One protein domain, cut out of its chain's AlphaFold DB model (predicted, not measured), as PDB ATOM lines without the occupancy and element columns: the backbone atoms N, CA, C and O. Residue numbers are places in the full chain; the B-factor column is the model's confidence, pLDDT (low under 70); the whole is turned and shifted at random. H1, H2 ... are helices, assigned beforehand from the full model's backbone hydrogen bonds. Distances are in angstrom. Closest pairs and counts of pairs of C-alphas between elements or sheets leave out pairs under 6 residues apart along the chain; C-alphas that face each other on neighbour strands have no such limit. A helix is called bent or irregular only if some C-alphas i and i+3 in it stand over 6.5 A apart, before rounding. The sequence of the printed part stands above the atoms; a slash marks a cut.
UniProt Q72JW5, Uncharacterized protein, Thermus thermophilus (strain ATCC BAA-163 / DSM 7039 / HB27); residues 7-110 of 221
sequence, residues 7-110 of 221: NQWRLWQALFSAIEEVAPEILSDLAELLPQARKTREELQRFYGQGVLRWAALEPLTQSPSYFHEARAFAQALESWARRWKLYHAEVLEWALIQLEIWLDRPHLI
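What this domain is: This is residues 7 to 110 of the 221 residues of an uncharacterized protein of Thermus thermophilus (strain ATCC BAA-163 / DSM 7039 / HB27) (UniProt Q72JW5). H5 and H6 meet near their linked ends as a V; H3 bridges its arms farther out, H4 packs on both, and H1 lies at one end, beyond H2. The 104 printed residues hold six named helices, H1 to H6, and no named strand: all helix. The whole is compact, radius of gyration of the C-alphas 13.6 A, spanning 39 by 30 by 24 A.

Where its parts are: Find C-alpha 7 at (161.660, 199.707, 175.928); H1 runs 22.9 A to residue 22. Next come H2, residues 25 to 31, H3, 34 to 48, and H4, 55 to 62, only just irregular: C-alphas 57 and 60 are 6.8 A apart. H5 holds 69 to 84; H6, 90 to 105, ends at (186.419, 197.623, 159.236).

How they stand to each other: H1 and H2 only just touch, only at the corner, closest C-alphas Glu 20 and Leu 27, 7.1 A. H3 touches H5 at C-alphas Thr 40 and Ala 71, 4.8 A, a steep tilt of 42 degrees. H5 touches H6 at C-alphas Ala 82 and Leu 93, 7.2 A. Every O i to N i+4 pair is within hydrogen-bond range except in H4, 1 of 4, with 3 of 5 O i to N i+3.

The domain as a whole: The farthest C-alphas, Val 22 and Phe 47, are 39.7 A apart. The printed part has no cut and no long link; residues 7 and 64 to 66 have pLDDT under 70.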
ATOM      1  N   ASN A   7     162.142 201.070 175.719       69.06
ATOM      2  CA  ASN A   7     161.660 199.707 175.928       69.06
ATOM      3  C   ASN A   7     161.703 198.829 174.669       69.06
ATOM      4  O   ASN A   7     162.083 197.671 174.774       69.06
ATOM      5  N   GLN A   8     161.369 199.352 173.488       78.31
ATOM      6  CA  GLN A   8     161.295 198.552 172.261       78.31
ATOM      7  C   GLN A   8     162.690 198.181 171.738       78.31
ATOM      8  O   GLN A   8     162.907 197.059 171.291       78.31
ATOM      9  N   TRP A   9     163.674 199.075 171.880       78.44
ATOM     10  CA  TRP A   9     165.067 198.757 171.545       78.44
ATOM     11  C   TRP A   9     165.648 197.639 172.424       78.44
ATOM     12  O   TRP A   9     166.379 196.785 171.930       78.44
ATOM     13  N   ARG A  10     165.275 197.575 173.710       80.62
ATOM     14  CA  ARG A  10     165.699 196.483 174.608       80.62
ATOM     15  C   ARG A  10     165.190 195.117 174.149       80.62
ATOM     16  O   ARG A  10     165.905 194.129 174.291       80.62
ATOM     17  N   LEU A  11     163.977 195.057 173.598       87.62
ATOM     18  CA  LEU A  11     163.422 193.821 173.042       87.62
ATOM     19  C   LEU A  11     164.233 193.362 171.821       87.62
ATOM     20  O   LEU A  11     164.586 192.188 171.730       87.62
ATOM     21  N   TRP A  12     164.586 194.297 170.930       88.38
ATOM     22  CA  TRP A  12     165.455 194.019 169.785       88.38
ATOM     23  C   TRP A  12     166.837 193.535 170.217       88.38
ATOM     24  O   TRP A  12     167.309 192.524 169.710       88.38
ATOM     25  N   GLN A  13     167.456 194.190 171.203       85.25
ATOM     26  CA  GLN A  13     168.743 193.756 171.752       85.25
ATOM     27  C   GLN A  13     168.676 192.334 172.317       85.25
ATOM     28  O   GLN A  13     169.563 191.534 172.035       85.25
ATOM     29  N   ALA A  14     167.622 192.002 173.070       87.56
ATOM     30  CA  ALA A  14     167.435 190.647 173.583       87.56
ATOM     31  C   ALA A  14     167.322 189.620 172.443       87.56
ATOM     32  O   ALA A  14     167.950 188.565 172.518       87.56
ATOM     33  N   LEU A  15     166.571 189.939 171.381       92.06
ATOM     34  CA  LEU A  15     166.463 189.083 170.198       92.06
ATOM     35  C   LEU A  15     167.800 188.933 169.468       92.06
ATOM     36  O   LEU A  15     168.167 187.813 169.137       92.06
ATOM     37  N   PHE A  16     168.549 190.010 169.234       90.75
ATOM     38  CA  PHE A  16     169.830 189.919 168.530       90.75
ATOM     39  C   PHE A  16     170.872 189.118 169.324       90.75
ATOM     40  O   PHE A  16     171.542 188.264 168.747       90.75
ATOM     41  N   SER A  17     170.942 189.302 170.649       87.75
ATOM     42  CA  SER A  17     171.769 188.453 171.520       87.75
ATOM     43  C   SER A  17     171.362 186.982 171.443       87.75
ATOM     44  O   SER A  17     172.220 186.112 171.342       87.75
ATOM     45  N   ALA A  18     170.058 186.697 171.436       92.31
ATOM     46  CA  ALA A  18     169.575 185.335 171.259       92.31
ATOM     47  C   ALA A  18     169.927 184.770 169.871       92.31
ATOM     48  O   ALA A  18     170.324 183.615 169.775       92.31
ATOM     49  N   ILE A  19     169.824 185.564 168.800       93.75
ATOM     50  CA  ILE A  19     170.200 185.147 167.441       93.75
ATOM     51  C   ILE A  19     171.672 184.735 167.387       93.75
ATOM     52  O   ILE A  19     171.971 183.669 166.862       93.75
ATOM     53  N   GLU A  20     172.577 185.531 167.961       91.81
ATOM     54  CA  GLU A  20     174.002 185.185 168.019       91.81
ATOM     55  C   GLU A  20     174.251 183.846 168.725       91.81
ATOM     56  O   GLU A  20     175.104 183.071 168.298       91.81
ATOM     57  N   GLU A  21     173.483 183.550 169.775       92.19
ATOM     58  CA  GLU A  21     173.653 182.330 170.559       92.19
ATOM     59  C   GLU A  21     173.048 181.084 169.890       92.19
ATOM     60  O   GLU A  21     173.707 180.047 169.812       92.19
ATOM     61  N   VAL A  22     171.790 181.151 169.439       94.44
ATOM     62  CA  VAL A  22     171.019 179.950 169.045       94.44
ATOM     63  C   VAL A  22     170.660 179.879 167.557       94.44
ATOM     64  O   VAL A  22     170.247 178.819 167.071       94.44
ATOM     65  N   ALA A  23     170.839 180.975 166.817       94.69
ATOM     66  CA  ALA A  23     170.608 181.053 165.373       94.69
ATOM     67  C   ALA A  23     171.745 181.800 164.624       94.69
ATOM     68  O   ALA A  23     171.465 182.710 163.835       94.69
ATOM     69  N   PRO A  24     173.032 181.450 164.846       94.88
ATOM     70  CA  PRO A  24     174.175 182.162 164.261       94.88
ATOM     71  C   PRO A  24     174.211 182.111 162.725       94.88
ATOM     72  O   PRO A  24     174.844 182.948 162.079       94.88
ATOM     73  N   GLU A  25     173.506 181.164 162.108       95.62
ATOM     74  CA  GLU A  25     173.321 181.112 160.660       95.62
ATOM     75  C   GLU A  25     172.641 182.370 160.089       95.62
ATOM     76  O   GLU A  25     172.942 182.746 158.961       95.62
ATOM     77  N   ILE A  26     171.812 183.078 160.870       96.12
ATOM     78  CA  ILE A  26     171.207 184.358 160.457       96.12
ATOM     79  C   ILE A  26     172.294 185.419 160.238       96.12
ATOM     80  O   ILE A  26     172.233 186.195 159.279       96.12
ATOM     81  N   LEU A  27     173.301 185.445 161.120       95.19
ATOM     82  CA  LEU A  27     174.445 186.357 161.040       95.19
ATOM     83  C   LEU A  27     175.419 185.942 159.940       95.19
ATOM     84  O   LEU A  27     176.014 186.797 159.289       95.19
ATOM     85  N   SER A  28     175.566 184.635 159.728       95.50
ATOM     86  CA  SER A  28     176.402 184.085 158.660       95.50
ATOM     87  C   SER A  28     175.830 184.447 157.286       95.50
ATOM     88  O   SER A  28     176.563 184.957 156.447       95.50
ATOM     89  N   ASP A  29     174.516 184.296 157.096       97.06
ATOM     90  CA  ASP A  29     173.807 184.706 155.876       97.06
ATOM     91  C   ASP A  29     173.862 186.230 155.661       97.06
ATOM     92  O   ASP A  29     174.033 186.705 154.542       97.06
ATOM     93  N   LEU A  30     173.800 187.027 156.739       97.25
ATOM     94  CA  LEU A  30     174.031 188.474 156.643       97.25
ATOM     95  C   LEU A  30     175.455 188.784 156.154       97.25
ATOM     96  O   LEU A  30     175.646 189.679 155.332       97.25
ATOM     97  N   ALA A  31     176.458 188.053 156.646       97.06
ATOM     98  CA  ALA A  31     177.857 188.259 156.277       97.06
ATOM     99  C   ALA A  31     178.133 187.986 154.791       97.06
ATOM    100  O   ALA A  31     179.054 188.580 154.226       97.06
ATOM    101  N   GLU A  32     177.316 187.167 154.124       97.19
ATOM    102  CA  GLU A  32     177.408 186.950 152.676       97.19
ATOM    103  C   GLU A  32     177.172 188.236 151.864       97.19
ATOM    104  O   GLU A  32     177.620 188.329 150.723       97.19
ATOM    105  N   LEU A  33     176.543 189.261 152.458       97.69
ATOM    106  CA  LEU A  33     176.314 190.564 151.827       97.69
ATOM    107  C   LEU A  33     177.519 191.518 151.901       97.69
ATOM    108  O   LEU A  33     177.469 192.614 151.337       97.69
ATOM    109  N   LEU A  34     178.611 191.145 152.584       96.81
ATOM    110  CA  LEU A  34     179.796 192.000 152.746       96.81
ATOM    111  C   LEU A  34     180.423 192.480 151.424       96.81
ATOM    112  O   LEU A  34     180.793 193.658 151.353       96.81
ATOM    113  N   PRO A  35     180.554 191.653 150.366       96.56
ATOM    114  CA  PRO A  35     181.081 192.119 149.085       96.56
ATOM    115  C   PRO A  35     180.233 193.245 148.473       96.56
ATOM    116  O   PRO A  35     180.779 194.250 148.018       96.56
ATOM    117  N   GLN A  36     178.904 193.115 148.501       95.62
ATOM    118  CA  GLN A  36     177.963 194.121 148.001       95.62
ATOM    119  C   GLN A  36     177.959 195.372 148.889       95.62
ATOM    120  O   GLN A  36     177.935 196.491 148.372       95.62
ATOM    121  N   ALA A  37     178.056 195.202 150.211       95.38
ATOM    122  CA  ALA A  37     178.174 196.308 151.160       95.38
ATOM    123  C   ALA A  37     179.436 197.145 150.896       95.38
ATOM    124  O   ALA A  37     179.368 198.374 150.878       95.38
ATOM    125  N   ARG A  38     180.580 196.494 150.622       95.56
ATOM    126  CA  ARG A  38     181.837 197.177 150.276       95.56
ATOM    127  C   ARG A  38     181.695 198.017 149.009       95.56
ATOM    128  O   ARG A  38     182.004 199.203 149.037       95.56
ATOM    129  N   LYS A  39     181.186 197.420 147.926       94.81
ATOM    130  CA  LYS A  39     180.963 198.129 146.657       94.81
ATOM    131  C   LYS A  39     180.011 199.310 146.819       94.81
ATOM    132  O   LYS A  39     180.278 200.391 146.306       94.81
ATOM    133  N   THR A  40     178.933 199.115 147.576       93.25
ATOM    134  CA  THR A  40     177.970 200.177 147.887       93.25
ATOM    135  C   THR A  40     178.632 201.310 148.664       93.25
ATOM    136  O   THR A  40     178.469 202.472 148.311       93.25
ATOM    137  N   ARG A  41     179.436 200.998 149.688       92.44
ATOM    138  CA  ARG A  41     180.195 201.997 150.454       92.44
ATOM    139  C   ARG A  41     181.151 202.795 149.566       92.44
ATOM    140  O   ARG A  41     181.215 204.015 149.696       92.44
ATOM    141  N   GLU A  42     181.866 202.134 148.659       92.25
ATOM    142  CA  GLU A  42     182.759 202.789 147.692       92.25
ATOM    143  C   GLU A  42     181.994 203.686 146.707       92.25
ATOM    144  O   GLU A  42     182.433 204.801 146.418       92.25
ATOM    145  N   GLU A  43     180.838 203.227 146.218       90.06
ATOM    146  CA  GLU A  43     179.944 204.006 145.357       90.06
ATOM    147  C   GLU A  43     179.446 205.263 146.090       90.06
ATOM    148  O   GLU A  43     179.654 206.380 145.612       90.06
ATOM    149  N   LEU A  44     178.886 205.113 147.292       87.12
ATOM    150  CA  LEU A  44     178.402 206.237 148.098       87.12
ATOM    151  C   LEU A  44     179.525 207.222 148.448       87.12
ATOM    152  O   LEU A  44     179.345 208.433 148.312       87.12
ATOM    153  N   GLN A  45     180.713 206.724 148.807       89.19
ATOM    154  CA  GLN A  45     181.882 207.565 149.071       89.19
ATOM    155  C   GLN A  45     182.283 208.388 147.842       89.19
ATOM    156  O   GLN A  45     182.601 209.569 147.978       89.19
ATOM    157  N   ARG A  46     182.258 207.787 146.645       86.44
ATOM    158  CA  ARG A  46     182.608 208.464 145.389       86.44
ATOM    159  C   ARG A  46     181.628 209.583 145.044       86.44
ATOM    160  O   ARG A  46     182.063 210.636 144.589       86.44
ATOM    161  N   PHE A  47     180.328 209.358 145.234       81.94
ATOM    162  CA  PHE A  47     179.290 210.288 144.777       81.94
ATOM    163  C   PHE A  47     178.864 211.319 145.825       81.94
ATOM    164  O   PHE A  47     178.548 212.451 145.466       81.94
ATOM    165  N   TYR A  48     178.870 210.957 147.107       80.44
ATOM    166  CA  TYR A  48     178.401 211.820 148.195       80.44
ATOM    167  C   TYR A  48     179.521 212.309 149.116       80.44
ATOM    168  O   TYR A  48     179.255 213.075 150.040       80.44
ATOM    169  N   GLY A  49     180.763 211.855 148.915       81.56
ATOM    170  CA  GLY A  49     181.876 212.144 149.825       81.56
ATOM    171  C   GLY A  49     181.755 211.445 151.185       81.56
ATOM    172  O   GLY A  49     182.583 211.679 152.063       81.56
ATOM    173  N   GLN A  50     180.754 210.577 151.356       75.62
ATOM    174  CA  GLN A  50     180.456 209.843 152.583       75.62
ATOM    175  C   GLN A  50     180.068 208.397 152.251       75.62
ATOM    176  O   GLN A  50     179.145 208.154 151.481       75.62
ATOM    177  N   GLY A  51     180.787 207.432 152.825       73.94
ATOM    178  CA  GLY A  51     180.575 205.994 152.627       73.94
ATOM    179  C   GLY A  51     179.754 205.322 153.729       73.94
ATOM    180  O   GLY A  51     180.027 204.172 154.055       73.94
ATOM    181  N   VAL A  52     178.820 206.044 154.355       80.50
ATOM    182  CA  VAL A  52     178.021 205.512 155.471       80.50
ATOM    183  C   VAL A  52     176.794 204.780 154.935       80.50
ATOM    184  O   VAL A  52     176.019 205.341 154.158       80.50
ATOM    185  N   LEU A  53     176.590 203.544 155.378       85.50
ATOM    186  CA  LEU A  53     175.424 202.737 155.043       85.50
ATOM    187  C   LEU A  53     174.267 203.069 156.000       85.50
ATOM    188  O   LEU A  53     174.339 202.813 157.199       85.50
ATOM    189  N   ARG A  54     173.177 203.636 155.471       89.31
ATOM    190  CA  ARG A  54     171.952 203.956 156.229       89.31
ATOM    191  C   ARG A  54     170.726 203.435 155.508       89.31
ATOM    192  O   ARG A  54     170.583 203.679 154.309       89.31
ATOM    193  N   TRP A  55     169.799 202.804 156.233       91.31
ATOM    194  CA  TRP A  55     168.609 202.234 155.601       91.31
ATOM    195  C   TRP A  55     167.754 203.331 154.969       91.31
ATOM    196  O   TRP A  55     167.355 203.206 153.819       91.31
ATOM    197  N   ALA A  56     167.592 204.466 155.653       87.12
ATOM    198  CA  ALA A  56     166.838 205.611 155.139       87.12
ATOM    199  C   ALA A  56     167.368 206.168 153.798       87.12
ATOM    200  O   ALA A  56     166.614 206.797 153.061       87.12
ATOM    201  N   ALA A  57     168.651 205.955 153.478       84.19
ATOM    202  CA  ALA A  57     169.240 206.356 152.199       84.19
ATOM    203  C   ALA A  57     169.103 205.268 151.118       84.19
ATOM    204  O   ALA A  57     169.029 205.584 149.933       84.19
ATOM    205  N   LEU A  58     169.064 203.994 151.521       87.25
ATOM    206  CA  LEU A  58     168.971 202.839 150.624       87.25
ATOM    207  C   LEU A  58     167.525 202.476 150.260       87.25
ATOM    208  O   LEU A  58     167.273 202.036 149.141       87.25
ATOM    209  N   GLU A  59     166.578 202.687 151.173       87.94
ATOM    210  CA  GLU A  59     165.166 202.322 151.021       87.94
ATOM    211  C   GLU A  59     164.525 202.885 149.740       87.94
ATOM    212  O   GLU A  59     163.932 202.107 148.994       87.94
ATOM    213  N   PRO A  60     164.691 204.174 149.374       85.62
ATOM    214  CA  PRO A  60     164.100 204.690 148.137       85.62
ATOM    215  C   PRO A  60     164.666 204.031 146.869       85.62
ATOM    216  O   PRO A  60     164.010 204.011 145.825       85.62
ATOM    217  N   LEU A  61     165.885 203.481 146.938       81.94
ATOM    218  CA  LEU A  61     166.566 202.882 145.789       81.94
ATOM    219  C   LEU A  61     165.965 201.530 145.397       81.94
ATOM    220  O   LEU A  61     166.128 201.107 144.252       81.94
ATOM    221  N   THR A  62     165.239 200.855 146.297       78.56
ATOM    222  CA  THR A  62     164.593 199.572 145.978       78.56
ATOM    223  C   THR A  62     163.430 199.738 144.996       78.56
ATOM    224  O   THR A  62     163.135 198.807 144.241       78.56
ATOM    225  N   GLN A  63     162.835 200.936 144.930       74.56
ATOM    226  CA  GLN A  63     161.598 201.231 144.195       74.56
ATOM    227  C   GLN A  63     161.804 201.998 142.877       74.56
ATOM    228  O   GLN A  63     160.856 202.142 142.107       74.56
ATOM    229  N   SER A  64     163.018 202.475 142.583       67.00
ATOM    230  CA  SER A  64     163.288 203.334 141.422       67.00
ATOM    231  C   SER A  64     164.404 202.781 140.523       67.00
ATOM    232  O   SER A  64     165.339 202.141 141.019       67.00
ATOM    233  N   PRO A  65     164.366 203.022 139.197       62.72
ATOM    234  CA  PRO A  65     165.550 202.922 138.351       62.72
ATOM    235  C   PRO A  65     166.617 203.903 138.862       62.72
ATOM    236  O   PRO A  65     166.556 205.104 138.618       62.72
ATOM    237  N   SER A  66     167.574 203.390 139.634       67.06
ATOM    238  CA  SER A  66     168.648 204.187 140.226       67.06
ATOM    239  C   SER A  66     169.904 204.147 139.359       67.06
ATOM    240  O   SER A  66     170.287 203.076 138.889       67.06
ATOM    241  N   TYR A  67     170.574 205.295 139.223       70.56
ATOM    242  CA  TYR A  67     171.956 205.384 138.731       70.56
ATOM    243  C   TYR A  67     172.949 204.640 139.648       70.56
ATOM    244  O   TYR A  67     174.021 204.247 139.200       70.56
ATOM    245  N   PHE A  68     172.573 204.415 140.912       82.94
ATOM    246  CA  PHE A  68     173.332 203.655 141.907       82.94
ATOM    247  C   PHE A  68     172.967 202.170 141.836       82.94
ATOM    248  O   PHE A  68     172.140 201.673 142.610       82.94
ATOM    249  N   HIS A  69     173.518 201.473 140.843       85.44
ATOM    250  CA  HIS A  69     173.201 200.068 140.591       85.44
ATOM    251  C   HIS A  69     173.675 199.154 141.727       85.44
ATOM    252  O   HIS A  69     172.943 198.236 142.101       85.44
ATOM    253  N   GLU A  70     174.852 199.425 142.300       90.19
ATOM    254  CA  GLU A  70     175.402 198.627 143.399       90.19
ATOM    255  C   GLU A  70     174.594 198.860 144.683       90.19
ATOM    256  O   GLU A  70     174.113 197.896 145.282       90.19
ATOM    257  N   ALA A  71     174.319 200.122 145.044       89.25
ATOM    258  CA  ALA A  71     173.492 200.446 146.209       89.25
ATOM    259  C   ALA A  71     172.071 199.870 146.116       89.25
ATOM    260  O   ALA A  71     171.531 199.376 147.108       89.25
ATOM    261  N   ARG A  72     171.465 199.880 144.921       90.44
ATOM    262  CA  ARG A  72     170.150 199.269 144.693       90.44
ATOM    263  C   ARG A  72     170.185 197.752 144.862       90.44
ATOM    264  O   ARG A  72     169.329 197.206 145.557       90.44
ATOM    265  N   ALA A  73     171.144 197.077 144.227       91.69
ATOM    266  CA  ALA A  73     171.279 195.626 144.325       91.69
ATOM    267  C   ALA A  73     171.526 195.193 145.779       91.69
ATOM    268  O   ALA A  73     170.915 194.237 146.259       91.69
ATOM    269  N   PHE A  74     172.358 195.942 146.505       95.38
ATOM    270  CA  PHE A  74     172.602 195.721 147.923       95.38
ATOM    271  C   PHE A  74     171.346 195.932 148.776       95.38
ATOM    272  O   PHE A  74     171.022 195.070 149.590       95.38
ATOM    273  N   ALA A  75     170.594 197.016 148.556       93.94
ATOM    274  CA  ALA A  75     169.346 197.271 149.273       93.94
ATOM    275  C   ALA A  75     168.332 196.127 149.074       93.94
ATOM    276  O   ALA A  75     167.767 195.625 150.042       93.94
ATOM    277  N   GLN A  76     168.162 195.647 147.838       94.56
ATOM    278  CA  GLN A  76     167.279 194.515 147.525       94.56
ATOM    279  C   GLN A  76     167.749 193.198 148.160       94.56
ATOM    280  O   GLN A  76     166.926 192.414 148.643       94.56
ATOM    281  N   ALA A  77     169.061 192.946 148.179       96.44
ATOM    282  CA  ALA A  77     169.631 191.770 148.828       96.44
ATOM    283  C   ALA A  77     169.420 191.809 150.351       96.44
ATOM    284  O   ALA A  77     169.019 190.805 150.939       96.44
ATOM    285  N   LEU A  78     169.593 192.980 150.970       97.06
ATOM    286  CA  LEU A  78     169.345 193.186 152.395       97.06
ATOM    287  C   LEU A  78     167.861 193.005 152.753       97.06
ATOM    288  O   LEU A  78     167.547 192.324 153.730       97.06
ATOM    289  N   GLU A  79     166.935 193.539 151.947       95.81
ATOM    290  CA  GLU A  79     165.503 193.271 152.141       95.81
ATOM    291  C   GLU A  79     165.186 191.778 152.027       95.81
ATOM    292  O   GLU A  79     164.404 191.243 152.813       95.81
ATOM    293  N   SER A  80     165.788 191.104 151.046       96.69
ATOM    294  CA  SER A  80     165.575 189.676 150.807       96.69
ATOM    295  C   SER A  80     166.073 188.835 151.980       96.69
ATOM    296  O   SER A  80     165.360 187.930 152.414       96.69
ATOM    297  N   TRP A  81     167.242 189.168 152.535       97.44
ATOM    298  CA  TRP A  81     167.755 188.582 153.773       97.44
ATOM    299  C   TRP A  81     166.767 188.791 154.930       97.44
ATOM    300  O   TRP A  81     166.312 187.822 155.542       97.44
ATOM    301  N   ALA A  82     166.336 190.031 155.178       96.06
ATOM    302  CA  ALA A  82     165.430 190.328 156.285       96.06
ATOM    303  C   ALA A  82     164.081 189.607 156.129       96.06
ATOM    304  O   ALA A  82     163.540 189.076 157.095       96.06
ATOM    305  N   ARG A  83     163.536 189.520 154.909       95.62
ATOM    306  CA  ARG A  83     162.289 188.790 154.631       95.62
ATOM    307  C   ARG A  83     162.444 187.283 154.809       95.62
ATOM    308  O   ARG A  83     161.569 186.669 155.415       95.62
ATOM    309  N   ARG A  84     163.544 186.697 154.324       95.69
ATOM    310  CA  ARG A  84     163.853 185.263 154.473       95.69
ATOM    311  C   ARG A  84     163.819 184.843 155.938       95.69
ATOM    312  O   ARG A  84     163.191 183.842 156.273       95.69
ATOM    313  N   TRP A  85     164.409 185.662 156.801       96.00
ATOM    314  CA  TRP A  85     164.447 185.427 158.240       96.00
ATOM    315  C   TRP A  85     163.243 185.985 158.997       96.00
ATOM    316  O   TRP A  85     163.251 185.953 160.218       96.00
ATOM    317  N   LYS A  86     162.199 186.484 158.317       95.31
ATOM    318  CA  LYS A  86     161.012 187.111 158.938       95.31
ATOM    319  C   LYS A  86     161.352 188.259 159.901       95.31
ATOM    320  O   LYS A  86     160.652 188.496 160.879       95.31
ATOM    321  N   LEU A  87     162.419 188.980 159.591       94.44
ATOM    322  CA  LEU A  87     162.986 190.102 160.329       94.44
ATOM    323  C   LEU A  87     162.809 191.442 159.591       94.44
ATOM    324  O   LEU A  87     163.508 192.410 159.879       94.44
ATOM    325  N   TYR A  88     161.906 191.514 158.610       93.50
ATOM    326  CA  TYR A  88     161.705 192.728 157.816       93.50
ATOM    327  C   TYR A  88     161.087 193.856 158.656       93.50
ATOM    328  O   TYR A  88     159.870 193.930 158.827       93.50
ATOM    329  N   HIS A  89     161.954 194.718 159.180       91.19
ATOM    330  CA  HIS A  89     161.641 195.892 159.990       91.19
ATOM    331  C   HIS A  89     162.774 196.918 159.815       91.19
ATOM    332  O   HIS A  89     163.941 196.527 159.739       91.19
ATOM    333  N   ALA A  90     162.467 198.220 159.764       88.88
ATOM    334  CA  ALA A  90     163.463 199.257 159.450       88.88
ATOM    335  C   ALA A  90     164.656 199.254 160.427       88.88
ATOM    336  O   ALA A  90     165.801 199.437 160.034       88.88
ATOM    337  N   GLU A  91     164.400 198.976 161.699       86.38
ATOM    338  CA  GLU A  91     165.388 198.931 162.771       86.38
ATOM    339  C   GLU A  91     166.276 197.692 162.705       86.38
ATOM    340  O   GLU A  91     167.440 197.770 163.092       86.38
ATOM    341  N   VAL A  92     165.778 196.580 162.156       91.19
ATOM    342  CA  VAL A  92     166.637 195.431 161.849       91.19
ATOM    343  C   VAL A  92     167.532 195.743 160.662       91.19
ATOM    344  O   VAL A  92     168.714 195.422 160.699       91.19
ATOM    345  N   LEU A  93     166.994 196.389 159.625       94.06
ATOM    346  CA  LEU A  93     167.771 196.772 158.448       94.06
ATOM    347  C   LEU A  93     168.874 197.767 158.830       94.06
ATOM    348  O   LEU A  93     170.028 197.562 158.473       94.06
ATOM    349  N   GLU A  94     168.558 198.780 159.638       91.00
ATOM    350  CA  GLU A  94     169.546 199.727 160.163       91.00
ATOM    351  C   GLU A  94     170.596 199.030 161.046       91.00
ATOM    352  O   GLU A  94     171.793 199.265 160.888       91.00
ATOM    353  N   TRP A  95     170.179 198.126 161.939       90.81
ATOM    354  CA  TRP A  95     171.110 197.331 162.745       90.81
ATOM    355  C   TRP A  95     172.029 196.459 161.880       90.81
ATOM    356  O   TRP A  95     173.233 196.410 162.131       90.81
ATOM    357  N   ALA A  96     171.491 195.804 160.850       93.94
ATOM    358  CA  ALA A  96     172.248 194.941 159.952       93.94
ATOM    359  C   ALA A  96     173.305 195.739 159.174       93.94
ATOM    360  O   ALA A  96     174.445 195.293 159.055       93.94
ATOM    361  N   LEU A  97     172.964 196.950 158.720       94.50
ATOM    362  CA  LEU A  97     173.920 197.869 158.101       94.50
ATOM    363  C   LEU A  97     175.044 198.262 159.064       94.50
ATOM    364  O   LEU A  97     176.207 198.200 158.676       94.50
ATOM    365  N   ILE A  98     174.723 198.572 160.326       91.25
ATOM    366  CA  ILE A  98     175.734 198.856 161.357       91.25
ATOM    367  C   ILE A  98     176.672 197.653 161.548       91.25
ATOM    368  O   ILE A  98     177.885 197.838 161.628       91.25
ATOM    369  N   GLN A  99     176.149 196.419 161.600       91.88
ATOM    370  CA  GLN A  99     177.005 195.226 161.700       91.88
ATOM    371  C   GLN A  99     177.917 195.086 160.480       91.88
ATOM    372  O   GLN A  99     179.119 194.883 160.642       91.88
ATOM    373  N   LEU A 100     177.371 195.239 159.269       94.62
ATOM    374  CA  LEU A 100     178.137 195.144 158.027       94.62
ATOM    375  C   LEU A 100     179.249 196.198 157.960       94.62
ATOM    376  O   LEU A 100     180.374 195.856 157.603       94.62
ATOM    377  N   GLU A 101     178.981 197.447 158.349       92.06
ATOM    378  CA  GLU A 101     180.011 198.490 158.441       92.06
ATOM    379  C   GLU A 101     181.134 198.090 159.399       92.06
ATOM    380  O   GLU A 101     182.313 198.160 159.043       92.06
ATOM    381  N   ILE A 102     180.782 197.605 160.594       91.25
ATOM    382  CA  ILE A 102     181.788 197.187 161.568       91.25
ATOM    383  C   ILE A 102     182.587 195.990 161.050       91.25
ATOM    384  O   ILE A 102     183.800 195.961 161.221       91.25
ATOM    385  N   TRP A 103     181.952 195.013 160.408       94.00
ATOM    386  CA  TRP A 103     182.628 193.841 159.847       94.00
ATOM    387  C   TRP A 103     183.544 194.184 158.671       94.00
ATOM    388  O   TRP A 103     184.596 193.556 158.526       94.00
ATOM    389  N   LEU A 104     183.197 195.192 157.864       93.88
ATOM    390  CA  LEU A 104     184.088 195.720 156.829       93.88
ATOM    391  C   LEU A 104     185.379 196.286 157.437       93.88
ATOM    392  O   LEU A 104     186.458 196.023 156.908       93.88
ATOM    393  N   ASP A 105     185.272 197.015 158.552       92.12
ATOM    394  CA  ASP A 105     186.419 197.623 159.236       92.12
ATOM    395  C   ASP A 105     187.140 196.645 160.190       92.12
ATOM    396  O   ASP A 105     188.324 196.804 160.492       92.12
ATOM    397  N   ARG A 106     186.441 195.611 160.677       92.44
ATOM    398  CA  ARG A 106     186.928 194.614 161.647       92.44
ATOM    399  C   ARG A 106     186.563 193.185 161.210       92.44
ATOM    400  O   ARG A 106     185.707 192.554 161.834       92.44
ATOM    401  N   PRO A 107     187.262 192.611 160.213       92.00
ATOM    402  CA  PRO A 107     186.921 191.294 159.659       92.00
ATOM    403  C   PRO A 107     186.965 190.130 160.664       92.00
ATOM    404  O   PRO A 107     186.267 189.137 160.503       92.00
ATOM    405  N   HIS A 108     187.747 190.245 161.740       90.75
ATOM    406  CA  HIS A 108     187.805 189.233 162.805       90.75
ATOM    407  C   HIS A 108     186.507 189.127 163.633       90.75
ATOM    408  O   HIS A 108     186.378 188.215 164.451       90.75
ATOM    409  N   LEU A 109     185.560 190.056 163.445       89.94
ATOM    410  CA  LEU A 109     184.242 190.057 164.083       89.94
ATOM    411  C   LEU A 109     183.125 189.536 163.169       89.94
ATOM    412  O   LEU A 109     181.978 189.520 163.603       89.94
ATOM    413  N   ILE A 110     183.426 189.125 161.931       91.94
ATOM    414  CA  ILE A 110     182.412 188.634 160.985       91.94
ATOM    415  C   ILE A 110     181.585 187.507 161.615       91.94
ATOM    416  O   ILE A 110     182.132 186.583 162.221       91.94
TER     417      ILE A 110